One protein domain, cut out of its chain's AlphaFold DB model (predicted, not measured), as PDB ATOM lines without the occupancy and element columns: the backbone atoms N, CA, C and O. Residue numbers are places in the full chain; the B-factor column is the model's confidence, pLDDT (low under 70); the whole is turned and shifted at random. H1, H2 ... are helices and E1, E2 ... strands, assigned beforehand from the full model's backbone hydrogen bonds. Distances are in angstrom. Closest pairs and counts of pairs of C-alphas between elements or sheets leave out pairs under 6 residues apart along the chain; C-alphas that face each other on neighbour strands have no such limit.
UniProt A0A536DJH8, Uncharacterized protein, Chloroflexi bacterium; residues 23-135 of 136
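What this domain is: This is residues 23 to 135 of the 136 residues of an uncharacterized protein of Chloroflexi bacterium (UniProt A0A536DJH8). A strongly twisted five-stranded sheet has H1 along one face, and a helical hairpin, H2 and H3, extends from the end of E5 and folds back so that residues 127 to 133 of H3 pack on the opposite face. The long axis runs from the link between E4 and E5 at one end to the link between H2 and H3 at the other, and the short hairpin of E1 and E2 makes one edge of the sheet. The printed part has 113 residues, with three named helices and five named strands in the order E1 E2 H1 E3 E4 E5 H2 H3, a mixed class of helices and strands. The sheet is mixed, in the order E1 E2 E3 E5 E4. The whole is flat, 54 by 38 by 20 A, and only just compact, close to loose, with a radius of gyration of the C-alphas of 15.4 A.

Where its parts are: In the sheet, E5 is the longest strand, residues 94 to 104, 29.4 A from first to last C-alpha. E3 holds residues 66 to 74, 25.0 A, and E2 residues 29 to 36, 21.0 A. E4 holds residues 82 to 87, and E1 residues 23 to 26, from C-alpha 23 at (116.963, 176.744, 265.597). H1 holds residues 49 to 60, 16.2 A, and H2 residues 105 to 112. H3, residues 117 to 133, is 23.9 A long and ends with C-alpha 133 at (121.681, 183.968, 256.205).

How they stand to each other: E3 and E5 are parallel at 21 degrees, with N 70 and O 99 2.8 A apart. E2 and E3 are parallel at 30 degrees, with N 71 and O 35 2.8 A apart. E4 and E5 form an antiparallel hairpin, with N 84 and O 98 2.8 A apart. E1 and E2 form another, with N 24 and O 32 2.9 A apart. The pairing of E2 is staggered: residues 29 to 33 pair with E1 and 33 to 36 with E3. H1 is on the sheet at a height of 7.9 A, over E3 and E5 and along the strands, at 26 degrees to E3 on the local plane; the closest C-alphas of H1 and E3 are those of Ala 59 and Ala 68, 4.8 A apart. E2, H1 and E3 form a strand-helix-strand unit, two parallel neighbour strands with a helix between, with a right-handed crossover. H3 is on the opposite face, giving three layers, helices on both faces of the sheet; the closest C-alphas of H3 and E5 are those of Leu 131 and Gly 101, 6.9 A apart. H2 only grazes the sheet, with residues 105 to 108. H2 and H3 form a helical hairpin and touch, opposite ways at a steep tilt of 40 degrees, H3 with residues 120 to 127 alone; their closest C-alphas, those of Cys 111 and Arg 124, are 5.5 A apart. H1 and H3 are apart. In H1, H2 and H3 every O i to N i+4 pair is within hydrogen-bond range.

The domain as a whole: The two C-alphas farthest apart are those of Val 90 and Pro 116, 54.8 A. The printed part has no cut. The link from E2 to H1, residues 37 to 48, is long. The mean pLDDT of the printed part is 90.2; residues 44 to 45 and residue 135 are under 70.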
ATOM      1  N   ALA A  23     115.948 175.911 264.965       92.88
ATOM      2  CA  ALA A  23     116.963 176.744 265.597       92.88
ATOM      3  C   ALA A  23     118.334 176.382 265.019       92.88
ATOM      4  O   ALA A  23     118.762 175.228 265.096       92.88
ATOM      5  N   VAL A  24     119.027 177.366 264.448       91.31
ATOM      6  CA  VAL A  24     120.379 177.187 263.912       91.31
ATOM      7  C   VAL A  24     121.380 177.559 264.992       91.31
ATOM      8  O   VAL A  24     121.321 178.645 265.571       91.31
ATOM      9  N   LEU A  25     122.300 176.636 265.261       91.31
ATOM     10  CA  LEU A  25     123.301 176.767 266.310       91.31
ATOM     11  C   LEU A  25     124.696 176.913 265.706       91.31
ATOM     12  O   LEU A  25     125.095 176.137 264.838       91.31
ATOM     13  N   GLN A  26     125.469 177.855 266.236       87.25
ATOM     14  CA  GLN A  26     126.919 177.878 266.096       87.25
ATOM     15  C   GLN A  26     127.531 177.498 267.446       87.25
ATOM     16  O   GLN A  26     127.547 178.288 268.392       87.25
ATOM     17  N   GLY A  27     127.985 176.247 267.559       90.69
ATOM     18  CA  GLY A  27     128.337 175.666 268.855       90.69
ATOM     19  C   GLY A  27     127.102 175.587 269.755       90.69
ATOM     20  O   GLY A  27     126.146 174.890 269.432       90.69
ATOM     21  N   THR A  28     127.114 176.312 270.873       88.50
ATOM     22  CA  THR A  28     125.987 176.389 271.824       88.50
ATOM     23  C   THR A  28     125.133 177.648 271.657       88.50
ATOM     24  O   THR A  28     124.196 177.852 272.426       88.50
ATOM     25  N   THR A  29     125.465 178.514 270.700       88.12
ATOM     26  CA  THR A  29     124.807 179.810 270.511       88.12
ATOM     27  C   THR A  29     123.778 179.717 269.398       88.12
ATOM     28  O   THR A  29     124.104 179.289 268.293       88.12
ATOM     29  N   VAL A  30     122.546 180.148 269.672       89.00
ATOM     30  CA  VAL A  30     121.515 180.323 268.640       89.00
ATOM     31  C   VAL A  30     121.886 181.522 267.775       89.00
ATOM     32  O   VAL A  30     122.080 182.616 268.301       89.00
ATOM     33  N   VAL A  31     121.999 181.299 266.466       88.19
ATOM     34  CA  VAL A  31     122.346 182.334 265.476       88.19
ATOM     35  C   VAL A  31     121.202 182.655 264.515       88.19
ATOM     36  O   VAL A  31     121.242 183.694 263.867       88.19
ATOM     37  N   ALA A  32     120.192 181.787 264.427       89.62
ATOM     38  CA  ALA A  32     118.952 182.065 263.713       89.62
ATOM     39  C   ALA A  32     117.807 181.206 264.262       89.62
ATOM     40  O   ALA A  32     118.009 180.042 264.626       89.62
ATOM     41  N   LEU A  33     116.601 181.771 264.273       94.38
ATOM     42  CA  LEU A  33     115.352 181.064 264.550       94.38
ATOM     43  C   LEU A  33     114.453 181.161 263.325       94.38
ATOM     44  O   LEU A  33     114.281 182.254 262.780       94.38
ATOM     45  N   LEU A  34     113.897 180.027 262.901       94.62
ATOM     46  CA  LEU A  34     113.080 179.955 261.702       94.62
ATOM     47  C   LEU A  34     111.784 179.187 261.945       94.62
ATOM     48  O   LEU A  34     111.791 178.160 262.623       94.62
ATOM     49  N   ASP A  35     110.718 179.656 261.308       94.62
ATOM     50  CA  ASP A  35     109.483 178.901 261.089       94.62
ATOM     51  C   ASP A  35     109.319 178.617 259.598       94.62
ATOM     52  O   ASP A  35     109.796 179.379 258.756       94.62
ATOM     53  N   ALA A  36     108.606 177.549 259.255       92.69
ATOM     54  CA  ALA A  36     108.221 177.264 257.882       92.69
ATOM     55  C   ALA A  36     106.697 177.284 257.732       92.69
ATOM     56  O   ALA A  36     105.943 176.765 258.558       92.69
ATOM     57  N   LYS A  37     106.212 177.874 256.640       88.69
ATOM     58  CA  LYS A  37     104.814 177.771 256.212       88.69
ATOM     59  C   LYS A  37     104.739 177.008 254.903       88.69
ATOM     60  O   LYS A  37     105.661 177.050 254.109       88.69
ATOM     61  N   TYR A  38     103.618 176.331 254.673       83.94
ATOM     62  CA  TYR A  38     103.340 175.614 253.420       83.94
ATOM     63  C   TYR A  38     102.685 176.496 252.347       83.94
ATOM     64  O   TYR A  38     102.469 176.051 251.227       83.94
ATOM     65  N   MET A  39     102.311 177.719 252.708       84.94
ATOM     66  CA  MET A  39     101.526 178.630 251.884       84.94
ATOM     67  C   MET A  39     102.446 179.658 251.237       84.94
ATOM     68  O   MET A  39     103.324 180.178 251.923       84.94
ATOM     69  N   ASP A  40     102.229 179.955 249.957       86.56
ATOM     70  CA  ASP A  40     102.994 180.980 249.247       86.56
ATOM     71  C   ASP A  40     102.576 182.383 249.720       86.56
ATOM     72  O   ASP A  40     101.429 182.804 249.537       86.56
ATOM     73  N   LEU A  41     103.507 183.092 250.364       88.75
ATOM     74  CA  LEU A  41     103.298 184.443 250.886       88.75
ATOM     75  C   LEU A  41     103.600 185.535 249.847       88.75
ATOM     76  O   LEU A  41     103.200 186.680 250.050       88.75
ATOM     77  N   TRP A  42     104.273 185.211 248.740       88.12
ATOM     78  CA  TRP A  42     104.631 186.188 247.708       88.12
ATOM     79  C   TRP A  42     103.399 186.715 246.977       88.12
ATOM     80  O   TRP A  42     103.216 187.920 246.812       88.12
ATOM     81  N   ASP A  43     102.531 185.791 246.576       71.62
ATOM     82  CA  ASP A  43     101.542 186.066 245.543       71.62
ATOM     83  C   ASP A  43     100.236 186.644 246.123       71.62
ATOM     84  O   ASP A  43      99.529 187.406 245.458       71.62
ATOM     85  N   ARG A  44      99.852 186.257 247.356       62.41
ATOM     86  CA  ARG A  44      98.484 186.511 247.870       62.41
ATOM     87  C   ARG A  44      98.317 186.703 249.378       62.41
ATOM     88  O   ARG A  44      97.188 186.967 249.802       62.41
ATOM     89  N   GLN A  45      99.357 186.583 250.206       67.44
ATOM     90  CA  GLN A  45      99.195 186.681 251.661       67.44
ATOM     91  C   GLN A  45     100.352 187.397 252.355       67.44
ATOM     92  O   GLN A  45     101.472 186.907 252.413       67.44
ATOM     93  N   ALA A  46     100.034 188.518 253.006       72.56
ATOM     94  CA  ALA A  46     100.895 189.055 254.051       72.56
ATOM     95  C   ALA A  46     101.014 188.046 255.207       72.56
ATOM     96  O   ALA A  46     100.080 187.285 255.485       72.56
ATOM     97  N   ILE A  47     102.143 188.081 255.919       83.19
ATOM     98  CA  ILE A  47     102.320 187.350 257.180       83.19
ATOM     99  C   ILE A  47     101.146 187.704 258.106       83.19
ATOM    100  O   ILE A  47     100.868 188.885 258.332       83.19
ATOM    101  N   SER A  48     100.438 186.700 258.636       87.94
ATOM    102  CA  SER A  48      99.353 186.963 259.586       87.94
ATOM    103  C   SER A  48      99.890 187.661 260.838       87.94
ATOM    104  O   SER A  48     101.032 187.439 261.244       87.94
ATOM    105  N   GLN A  49      99.067 188.496 261.477       89.00
ATOM    106  CA  GLN A  49      99.488 189.267 262.654       89.00
ATOM    107  C   GLN A  49      99.983 188.366 263.794       89.00
ATOM    108  O   GLN A  49     101.015 188.655 264.392       89.00
ATOM    109  N   ASP A  50      99.301 187.246 264.043       89.31
ATOM    110  CA  ASP A  50      99.684 186.300 265.095       89.31
ATOM    111  C   ASP A  50     101.076 185.704 264.851       89.31
ATOM    112  O   ASP A  50     101.905 185.646 265.760       89.31
ATOM    113  N   VAL A  51     101.361 185.317 263.603       89.94
ATOM    114  CA  VAL A  51     102.668 184.773 263.211       89.94
ATOM    115  C   VAL A  51     103.734 185.861 263.264       89.94
ATOM    116  O   VAL A  51     104.827 185.618 263.766       89.94
ATOM    117  N   LEU A  52     103.420 187.079 262.816       92.69
ATOM    118  CA  LEU A  52     104.345 188.205 262.894       92.69
ATOM    119  C   LEU A  52     104.739 188.512 264.345       92.69
ATOM    120  O   LEU A  52     105.921 188.695 264.630       92.69
ATOM    121  N   TYR A  53     103.784 188.522 265.277       92.50
ATOM    122  CA  TYR A  53     104.084 188.739 266.693       92.50
ATOM    123  C   TYR A  53     104.890 187.596 267.305       92.50
ATOM    124  O   TYR A  53     105.796 187.840 268.103       92.50
ATOM    125  N   GLN A  54     104.617 186.356 266.904       92.31
ATOM    126  CA  GLN A  54     105.421 185.210 267.312       92.31
ATOM    127  C   GLN A  54     106.877 185.339 266.832       92.31
ATOM    128  O   GLN A  54     107.798 185.220 267.642       92.31
ATOM    129  N   LEU A  55     107.093 185.674 265.555       94.44
ATOM    130  CA  LEU A  55     108.427 185.910 264.987       94.44
ATOM    131  C   LEU A  55     109.129 187.104 265.644       94.44
ATOM    132  O   LEU A  55     110.324 187.036 265.924       94.44
ATOM    133  N   ALA A  56     108.398 188.173 265.961       94.31
ATOM    134  CA  ALA A  56     108.945 189.314 266.685       94.31
ATOM    135  C   ALA A  56     109.467 188.906 268.072       94.31
ATOM    136  O   ALA A  56     110.559 189.318 268.459       94.31
ATOM    137  N   ILE A  57     108.742 188.048 268.802       93.19
ATOM    138  CA  ILE A  57     109.215 187.495 270.082       93.19
ATOM    139  C   ILE A  57     110.493 186.673 269.875       93.19
ATOM    140  O   ILE A  57     111.416 186.783 270.680       93.19
ATOM    141  N   TYR A  58     110.579 185.873 268.808       93.00
ATOM    142  CA  TYR A  58     111.783 185.092 268.504       93.00
ATOM    143  C   TYR A  58     112.985 185.999 268.255       93.00
ATOM    144  O   TYR A  58     114.036 185.805 268.868       93.00
ATOM    145  N   ALA A  59     112.816 187.010 267.406       93.44
ATOM    146  CA  ALA A  59     113.865 187.956 267.058       93.44
ATOM    147  C   ALA A  59     114.328 188.748 268.296       93.44
ATOM    148  O   ALA A  59     115.516 188.800 268.590       93.44
ATOM    149  N   LEU A  60     113.392 189.259 269.103       92.69
ATOM    150  CA  LEU A  60     113.690 190.035 270.315       92.69
ATOM    151  C   LEU A  60     114.223 189.198 271.489       92.69
ATOM    152  O   LEU A  60     114.771 189.754 272.439       92.69
ATOM    153  N   SER A  61     114.043 187.874 271.469       89.38
ATOM    154  CA  SER A  61     114.593 186.976 272.496       89.38
ATOM    155  C   SER A  61     116.072 186.627 272.288       89.38
ATOM    156  O   SER A  61     116.686 186.014 273.163       89.38
ATOM    157  N   GLN A  62     116.622 187.003 271.133       87.00
ATOM    158  CA  GLN A  62     118.013 186.821 270.729       87.00
ATOM    159  C   GLN A  62     118.822 188.115 270.996       87.00
ATOM    160  O   GLN A  62     118.256 189.099 271.481       87.00
ATOM    161  N   PRO A  63     120.152 188.139 270.760       88.06
ATOM    162  CA  PRO A  63     120.951 189.362 270.876       88.06
ATOM    163  C   PRO A  63     120.410 190.535 270.038       88.06
ATOM    164  O   PRO A  63     119.586 190.355 269.146       88.06
ATOM    165  N   LEU A  64     120.885 191.750 270.328       86.81
ATOM    166  CA  LEU A  64     120.471 192.959 269.610       86.81
ATOM    167  C   LEU A  64     120.673 192.799 268.091       86.81
ATOM    168  O   LEU A  64     121.678 192.234 267.667       86.81
ATOM    169  N   GLU A  65     119.717 193.303 267.306       86.69
ATOM    170  CA  GLU A  65     119.681 193.217 265.833       86.69
ATOM    171  C   GLU A  65     119.539 191.787 265.279       86.69
ATOM    172  O   GLU A  65     119.747 191.544 264.090       86.69
ATOM    173  N   ALA A  66     119.130 190.824 266.107       90.44
ATOM    174  CA  ALA A  66     118.865 189.469 265.642       90.44
ATOM    175  C   ALA A  66     117.689 189.392 264.659       90.44
ATOM    176  O   ALA A  66     116.782 190.228 264.645       90.44
ATOM    177  N   THR A  67     117.702 188.329 263.856       92.19
ATOM    178  CA  THR A  67     116.685 188.050 262.840       92.19
ATOM    179  C   THR A  67     115.911 186.780 263.186       92.19
ATOM    180  O   THR A  67     116.486 185.787 263.641       92.19
ATOM    181  N   ALA A  68     114.597 186.810 262.972       94.69
ATOM    182  CA  ALA A  68     113.767 185.613 262.883       94.69
ATOM    183  C   ALA A  68     113.178 185.508 261.475       94.69
ATOM    184  O   ALA A  68     112.666 186.496 260.944       94.69
ATOM    185  N   THR A  69     113.233 184.317 260.886       95.44
ATOM    186  CA  THR A  69     112.836 184.109 259.489       95.44
ATOM    187  C   THR A  69     111.612 183.209 259.399       95.44
ATOM    188  O   THR A  69     111.545 182.171 260.047       95.44
ATOM    189  N   ILE A  70     110.647 183.576 258.568       94.94
ATOM    190  CA  ILE A  70     109.598 182.673 258.110       94.94
ATOM    191  C   ILE A  70     109.889 182.262 256.674       94.94
ATOM    192  O   ILE A  70     109.930 183.095 255.772       94.94
ATOM    193  N   LEU A  71     110.111 180.970 256.477       95.31
ATOM    194  CA  LEU A  71     110.292 180.377 255.166       95.31
ATOM    195  C   LEU A  71     108.930 180.059 254.559       95.31
ATOM    196  O   LEU A  71     108.069 179.482 255.229       95.31
ATOM    197  N   TYR A  72     108.741 180.404 253.291       94.00
ATOM    198  CA  TYR A  72     107.531 180.060 252.549       94.00
ATOM    199  C   TYR A  72     107.879 179.538 251.152       94.00
ATOM    200  O   TYR A  72     108.788 180.065 250.518       94.00
ATOM    201  N   PRO A  73     107.203 178.493 250.652       94.06
ATOM    202  CA  PRO A  73     107.464 177.951 249.329       94.06
ATOM    203  C   PRO A  73     106.906 178.874 248.249       94.06
ATOM    204  O   PRO A  73     105.823 179.431 248.413       94.06
ATOM    205  N   THR A  74     107.608 178.972 247.125       93.38
ATOM    206  CA  THR A  74     107.110 179.664 245.932       93.38
ATOM    207  C   THR A  74     107.728 179.095 244.656       93.38
ATOM    208  O   THR A  74     108.855 178.595 244.658       93.38
ATOM    209  N   THR A  75     106.980 179.166 243.557       93.31
ATOM    210  CA  THR A  75     107.473 178.909 242.191       93.31
ATOM    211  C   THR A  75     107.723 180.205 241.421       93.31
ATOM    212  O   THR A  75     108.143 180.162 240.269       93.31
ATOM    213  N   ASP A  76     107.442 181.369 242.014       93.44
ATOM    214  CA  ASP A  76     107.746 182.645 241.378       93.44
ATOM    215  C   ASP A  76     109.253 182.914 241.481       93.44
ATOM    216  O   ASP A  76     109.813 183.098 242.564       93.44
ATOM    217  N   ALA A  77     109.929 182.937 240.334       91.25
ATOM    218  CA  ALA A  77     111.365 183.193 240.251       91.25
ATOM    219  C   ALA A  77     111.760 184.630 240.647       91.25
ATOM    220  O   ALA A  77     112.945 184.917 240.806       91.25
ATOM    221  N   THR A  78     110.791 185.540 240.773       92.19
ATOM    222  CA  THR A  78     110.989 186.940 241.179       92.19
ATOM    223  C   THR A  78     110.782 187.171 242.673       92.19
ATOM    224  O   THR A  78     111.088 188.267 243.159       92.19
ATOM    225  N   ALA A  79     110.288 186.160 243.397       92.31
ATOM    226  CA  ALA A  79     110.126 186.235 244.837       92.31
ATOM    227  C   ALA A  79     111.466 186.525 245.514       92.31
ATOM    228  O   ALA A  79     112.516 186.025 245.119       92.31
ATOM    229  N   ARG A  80     111.419 187.377 246.532       91.56
ATOM    230  CA  ARG A  80     112.590 187.840 247.277       91.56
ATOM    231  C   ARG A  80     112.224 188.067 248.729       91.56
ATOM    232  O   ARG A  80     111.043 188.203 249.061       91.56
ATOM    233  N   ASP A  81     113.244 188.169 249.566       92.88
ATOM    234  CA  ASP A  81     113.075 188.478 250.977       92.88
ATOM    235  C   ASP A  81     112.252 189.756 251.188       92.88
ATOM    236  O   ASP A  81     112.520 190.813 250.604       92.88
ATOM    237  N   ALA A  82     111.275 189.668 252.085       91.38
ATOM    238  CA  ALA A  82     110.616 190.829 252.665       91.38
ATOM    239  C   ALA A  82     111.077 190.989 254.116       91.38
ATOM    240  O   ALA A  82     110.994 190.049 254.904       91.38
ATOM    241  N   ARG A  83     111.548 192.186 254.479       93.06
ATOM    242  CA  ARG A  83     112.078 192.490 255.814       93.06
ATOM    243  C   ARG A  83     111.181 193.475 256.547       93.06
ATOM    244  O   ARG A  83     110.749 194.475 255.978       93.06
ATOM    245  N   ILE A  84     110.946 193.196 257.822       93.56
ATOM    246  CA  ILE A  84     110.236 194.062 258.759       93.56
ATOM    247  C   ILE A  84     111.206 194.405 259.885       93.56
ATOM    248  O   ILE A  84     111.648 193.525 260.628       93.56
ATOM    249  N   ASP A  85     111.535 195.686 260.006       95.50
ATOM    250  CA  ASP A  85     112.420 196.183 261.054       95.50
ATOM    251  C   ASP A  85     111.639 196.467 262.339       95.50
ATOM    252  O   ASP A  85     110.574 197.087 262.323       95.50
ATOM    253  N   ILE A  86     112.185 196.013 263.465       94.94
ATOM    254  CA  ILE A  86     111.678 196.304 264.803       94.94
ATOM    255  C   ILE A  86     112.630 197.304 265.443       94.94
ATOM    256  O   ILE A  86     113.808 197.006 265.651       94.94
ATOM    257  N   SER A  87     112.098 198.468 265.801       94.94
ATOM    258  CA  SER A  87     112.863 199.563 266.395       94.94
ATOM    259  C   SER A  87     112.278 200.000 267.732       94.94
ATOM    260  O   SER A  87     111.108 199.772 268.039       94.94
ATOM    261  N   ASP A  88     113.111 200.649 268.539       92.19
ATOM    262  CA  ASP A  88     112.689 201.357 269.739       92.19
ATOM    263  C   ASP A  88     111.664 202.445 269.370       92.19
ATOM    264  O   ASP A  88     111.971 203.304 268.542       92.19
ATOM    265  N   PRO A  89     110.462 202.452 269.971       90.38
ATOM    266  CA  PRO A  89     109.406 203.376 269.565       90.38
ATOM    267  C   PRO A  89     109.677 204.832 269.964       90.38
ATOM    268  O   PRO A  89     108.998 205.726 269.468       90.38
ATOM    269  N   VAL A  90     110.631 205.085 270.866       93.69
ATOM    270  CA  VAL A  90     110.934 206.427 271.383       93.69
ATOM    271  C   VAL A  90     112.149 207.024 270.677       93.69
ATOM    272  O   VAL A  90     112.122 208.186 270.286       93.69
ATOM    273  N   HIS A  91     113.207 206.233 270.494       92.44
ATOM    274  CA  HIS A  91     114.488 206.705 269.956       92.44
ATOM    275  C   HIS A  91     114.781 206.201 268.537       92.44
ATOM    276  O   HIS A  91     115.776 206.606 267.944       92.44
ATOM    277  N   GLY A  92     113.965 205.288 267.999       90.88
ATOM    278  CA  GLY A  92     114.142 204.712 266.663       90.88
ATOM    279  C   GLY A  92     115.319 203.739 266.526       90.88
ATOM    280  O   GLY A  92     115.568 203.247 265.429       90.88
ATOM    281  N   GLY A  93     116.042 203.449 267.613       92.38
ATOM    282  CA  GLY A  93     117.190 202.542 267.591       92.38
ATOM    283  C   GLY A  93     116.790 201.119 267.175       92.38
ATOM    284  O   GLY A  93     115.738 200.646 267.613       92.38
ATOM    285  N   PRO A  94     117.600 200.425 266.359       93.25
ATOM    286  CA  PRO A  94     117.272 199.084 265.890       93.25
ATOM    287  C   PRO A  94     117.223 198.094 267.061       93.25
ATOM    288  O   PRO A  94     117.998 198.183 268.016       93.25
ATOM    289  N   ARG A  95     116.275 197.155 267.009       94.31
ATOM    290  CA  ARG A  95     116.112 196.103 268.023       94.31
ATOM    291  C   ARG A  95     116.278 194.717 267.429       94.31
ATOM    292  O   ARG A  95     117.024 193.926 267.996       94.31
ATOM    293  N   ALA A  96     115.573 194.430 266.340       94.62
ATOM    294  CA  ALA A  96     115.551 193.122 265.697       94.62
ATOM    295  C   ALA A  96     114.884 193.201 264.315       94.62
ATOM    296  O   ALA A  96     114.330 194.239 263.949       94.62
ATOM    297  N   HIS A  97     114.887 192.093 263.575       94.06
ATOM    298  CA  HIS A  97     114.290 191.994 262.245       94.06
ATOM    299  C   HIS A  97     113.450 190.723 262.103       94.06
ATOM    300  O   HIS A  97     113.790 189.668 262.641       94.06
ATOM    301  N   VAL A  98     112.365 190.817 261.340       94.75
ATOM    302  CA  VAL A  98     111.628 189.654 260.840       94.75
ATOM    303  C   VAL A  98     111.800 189.589 259.331       94.75
ATOM    304  O   VAL A  98     111.623 190.598 258.650       94.75
ATOM    305  N   VAL A  99     112.142 188.416 258.809       94.25
ATOM    306  CA  VAL A  99     112.302 188.180 257.370       94.25
ATOM    307  C   VAL A  99     111.286 187.144 256.910       94.25
ATOM    308  O   VAL A  99     111.177 186.083 257.512       94.25
ATOM    309  N   ALA A 100     110.551 187.425 255.839       93.69
ATOM    310  CA  ALA A 100     109.880 186.395 255.056       93.69
ATOM    311  C   ALA A 100     110.783 186.017 253.885       93.69
ATOM    312  O   ALA A 100     110.932 186.806 252.953       93.69
ATOM    313  N   GLY A 101     111.385 184.831 253.965       94.12
ATOM    314  CA  GLY A 101     112.325 184.313 252.973       94.12
ATOM    315  C   GLY A 101     111.650 183.297 252.046       94.12
ATOM    316  O   GLY A 101     111.103 182.306 252.543       94.12
ATOM    317  N   PRO A 102     111.658 183.505 250.719       94.62
ATOM    318  CA  PRO A 102     111.116 182.534 249.783       94.62
ATOM    319  C   PRO A 102     112.012 181.296 249.694       94.62
ATOM    320  O   PRO A 102     113.237 181.368 249.629       94.62
ATOM    321  N   VAL A 103     111.378 180.133 249.612       95.31
ATOM    322  CA  VAL A 103     111.999 178.869 249.225       95.31
ATOM    323  C   VAL A 103     111.564 178.579 247.796       95.31
ATOM    324  O   VAL A 103     110.467 178.071 247.560       95.31
ATOM    325  N   HIS A 104     112.425 178.921 246.837       94.12
ATOM    326  CA  HIS A 104     112.197 178.615 245.426       94.12
ATOM    327  C   HIS A 104     112.169 177.102 245.201       94.12
ATOM    328  O   HIS A 104     113.197 176.426 245.309       94.12
ATOM    329  N   LEU A 105     110.988 176.575 244.876       93.56
ATOM    330  CA  LEU A 105     110.758 175.134 244.798       93.56
ATOM    331  C   LEU A 105     111.581 174.459 243.701       93.56
ATOM    332  O   LEU A 105     112.086 173.368 243.940       93.56
ATOM    333  N   ASP A 106     111.816 175.133 242.575       93.00
ATOM    334  CA  ASP A 106     112.660 174.607 241.494       93.00
ATOM    335  C   ASP A 106     114.101 174.382 241.983       93.00
ATOM    336  O   ASP A 106     114.703 173.330 241.769       93.00
ATOM    337  N   ARG A 107     114.656 175.339 242.743       91.50
ATOM    338  CA  ARG A 107     116.000 175.201 243.328       91.50
ATOM    339  C   ARG A 107     116.046 174.094 244.374       91.50
ATOM    340  O   ARG A 107     117.037 173.367 244.452       91.50
ATOM    341  N   LEU A 108     114.998 173.984 245.191       92.88
ATOM    342  CA  LEU A 108     114.893 172.933 246.195       92.88
ATOM    343  C   LEU A 108     114.828 171.552 245.536       92.88
ATOM    344  O   LEU A 108     115.559 170.661 245.970       92.88
ATOM    345  N   GLU A 109     114.022 171.388 244.484       94.12
ATOM    346  CA  GLU A 109     113.919 170.159 243.692       94.12
ATOM    347  C   GLU A 109     115.303 169.718 243.209       94.12
ATOM    348  O   GLU A 109     115.733 168.596 243.479       94.12
ATOM    349  N   GLU A 110     116.070 170.625 242.602       91.19
ATOM    350  CA  GLU A 110     117.417 170.296 242.143       91.19
ATOM    351  C   GLU A 110     118.403 169.943 243.273       91.19
ATOM    352  O   GLU A 110     119.466 169.372 243.007       91.19
ATOM    353  N   CYS A 111     118.135 170.358 244.514       90.75
ATOM    354  CA  CYS A 111     118.966 170.034 245.679       90.75
ATOM    355  C   CYS A 111     118.640 168.654 246.267       90.75
ATOM    356  O   CYS A 111     119.498 168.054 246.926       90.75
ATOM    357  N   ILE A 112     117.414 168.169 246.063       90.88
ATOM    358  CA  ILE A 112     116.937 166.873 246.566       90.88
ATOM    359  C   ILE A 112     116.876 165.792 245.482       90.88
ATOM    360  O   ILE A 112     116.682 164.624 245.813       90.88
ATOM    361  N   ALA A 113     117.063 166.170 244.215       91.06
ATOM    362  CA  ALA A 113     117.196 165.251 243.097       91.06
ATOM    363  C   ALA A 113     118.314 164.223 243.334       91.06
ATOM    364  O   ALA A 113     119.290 164.472 244.049       91.06
ATOM    365  N   GLU A 114     118.173 163.053 242.709       86.12
ATOM    366  CA  GLU A 114     119.130 161.962 242.854       86.12
ATOM    367  C   GLU A 114     120.519 162.391 242.353       86.12
ATOM    368  O   GLU A 114     120.720 162.746 241.191       86.12
ATOM    369  N   MET A 115     121.487 162.392 243.268       86.06
ATOM    370  CA  MET A 115     122.858 162.834 243.035       86.06
ATOM    371  C   MET A 115     123.827 161.974 243.848       86.06
ATOM    372  O   MET A 115     123.454 161.459 244.904       86.06
ATOM    373  N   PRO A 116     125.105 161.873 243.435       89.50
ATOM    374  CA  PRO A 116     126.147 161.332 244.299       89.50
ATOM    375  C   PRO A 116     126.167 162.069 245.646       89.50
ATOM    376  O   PRO A 116     126.210 163.301 245.673       89.50
ATOM    377  N   GLU A 117     126.173 161.329 246.758       87.75
ATOM    378  CA  GLU A 117     125.887 161.888 248.091       87.75
ATOM    379  C   GLU A 117     126.808 163.049 248.485       87.75
ATOM    380  O   GLU A 117     126.353 164.040 249.043       87.75
ATOM    381  N   VAL A 118     128.091 162.996 248.119       89.00
ATOM    382  CA  VAL A 118     129.041 164.089 248.396       89.00
ATOM    383  C   VAL A 118     128.626 165.393 247.700       89.00
ATOM    384  O   VAL A 118     128.722 166.475 248.281       89.00
ATOM    385  N   VAL A 119     128.155 165.298 246.455       87.44
ATOM    386  CA  VAL A 119     127.714 166.452 245.660       87.44
ATOM    387  C   VAL A 119     126.372 166.960 246.179       87.44
ATOM    388  O   VAL A 119     126.228 168.160 246.424       87.44
ATOM    389  N   GLY A 120     125.426 166.049 246.422       90.38
ATOM    390  CA  GLY A 120     124.107 166.372 246.965       90.38
ATOM    391  C   GLY A 120     124.192 167.043 248.338       90.38
ATOM    392  O   GLY A 120     123.614 168.109 248.540       90.38
ATOM    393  N   ALA A 121     124.981 166.490 249.263       91.00
ATOM    394  CA  ALA A 121     125.170 167.048 250.600       91.00
ATOM    395  C   ALA A 121     125.747 168.468 250.556       91.00
ATOM    396  O   ALA A 121     125.260 169.354 251.259       91.00
ATOM    397  N   ARG A 122     126.738 168.718 249.689       90.94
ATOM    398  CA  ARG A 122     127.308 170.059 249.514       90.94
ATOM    399  C   ARG A 122     126.283 171.040 248.949       90.94
ATOM    400  O   ARG A 122     126.188 172.154 249.457       90.94
ATOM    401  N   LYS A 123     125.508 170.641 247.933       92.44
ATOM    402  CA  LYS A 123     124.477 171.496 247.324       92.44
ATOM    403  C   LYS A 123     123.387 171.856 248.339       92.44
ATOM    404  O   LYS A 123     123.092 173.036 248.514       92.44
ATOM    405  N   ARG A 124     122.885 170.866 249.090       93.62
ATOM    406  CA  ARG A 124     121.914 171.065 250.180       93.62
ATOM    407  C   ARG A 124     122.453 171.976 251.281       93.62
ATOM    408  O   ARG A 124     121.738 172.869 251.719       93.62
ATOM    409  N   ALA A 125     123.704 171.792 251.707       92.50
ATOM    410  CA  ALA A 125     124.314 172.621 252.746       92.50
ATOM    411  C   ALA A 125     124.460 174.087 252.308       92.50
ATOM    412  O   ALA A 125     124.144 174.991 253.080       92.50
ATOM    413  N   THR A 126     124.895 174.327 251.067       92.62
ATOM    414  CA  THR A 126     124.970 175.680 250.501       92.62
ATOM    415  C   THR A 126     123.587 176.320 250.427       92.62
ATOM    416  O   THR A 126     123.422 177.454 250.862       92.62
ATOM    417  N   TYR A 127     122.585 175.590 249.929       93.25
ATOM    418  CA  TYR A 127     121.231 176.123 249.806       93.25
ATOM    419  C   TYR A 127     120.596 176.413 251.172       93.25
ATOM    420  O   TYR A 127     120.070 177.499 251.386       93.25
ATOM    421  N   ALA A 128     120.739 175.504 252.142       92.44
ATOM    422  CA  ALA A 128     120.279 175.728 253.511       92.44
ATOM    423  C   ALA A 128     120.955 176.945 254.159       92.44
ATOM    424  O   ALA A 128     120.298 177.714 254.854       92.44
ATOM    425  N   ARG A 129     122.256 177.159 253.916       92.06
ATOM    426  CA  ARG A 129     122.958 178.358 254.393       92.06
ATOM    427  C   ARG A 129     122.364 179.633 253.791       92.06
ATOM    428  O   ARG A 129     122.155 180.587 254.535       92.06
ATOM    429  N   ALA A 130     122.075 179.632 252.489       91.00
ATOM    430  CA  ALA A 130     121.475 180.777 251.812       91.00
ATOM    431  C   ALA A 130     120.098 181.125 252.403       91.00
ATOM    432  O   ALA A 130     119.877 182.267 252.794       91.00
ATOM    433  N   LEU A 131     119.239 180.115 252.604       91.81
ATOM    434  CA  LEU A 131     117.915 180.280 253.225       91.81
ATOM    435  C   LEU A 131     117.965 180.871 254.643       91.81
ATOM    436  O   LEU A 131     117.012 181.508 255.080       91.81
ATOM    437  N   VAL A 132     119.051 180.631 255.383       89.25
ATOM    438  CA  VAL A 132     119.187 181.103 256.768       89.25
ATOM    439  C   VAL A 132     119.816 182.497 256.844       89.25
ATOM    440  O   VAL A 132     119.417 183.281 257.702       89.25
ATOM    441  N   PHE A 133     120.807 182.804 255.999       85.69
ATOM    442  CA  PHE A 133     121.681 183.968 256.205       85.69
ATOM    443  C   PHE A 133     121.767 184.955 255.038       85.69
ATOM    444  O   PHE A 133     122.215 186.078 255.260       85.69
ATOM    445  N   GLU A 134     121.423 184.558 253.813       71.31
ATOM    446  CA  GLU A 134     121.785 185.331 252.609       71.31
ATOM    447  C   GLU A 134     120.571 185.762 251.768       71.31
ATOM    448  O   GLU A 134     120.744 186.502 250.803       71.31
ATOM    449  N   GLY A 135     119.356 185.383 252.182       61.88
ATOM    450  CA  GLY A 135     118.132 185.585 251.406       61.88
ATOM    451  C   GLY A 135     118.061 184.634 250.209       61.88
ATOM    452  O   GLY A 135     119.088 184.239 249.653       61.88
TER     453      GLY A 135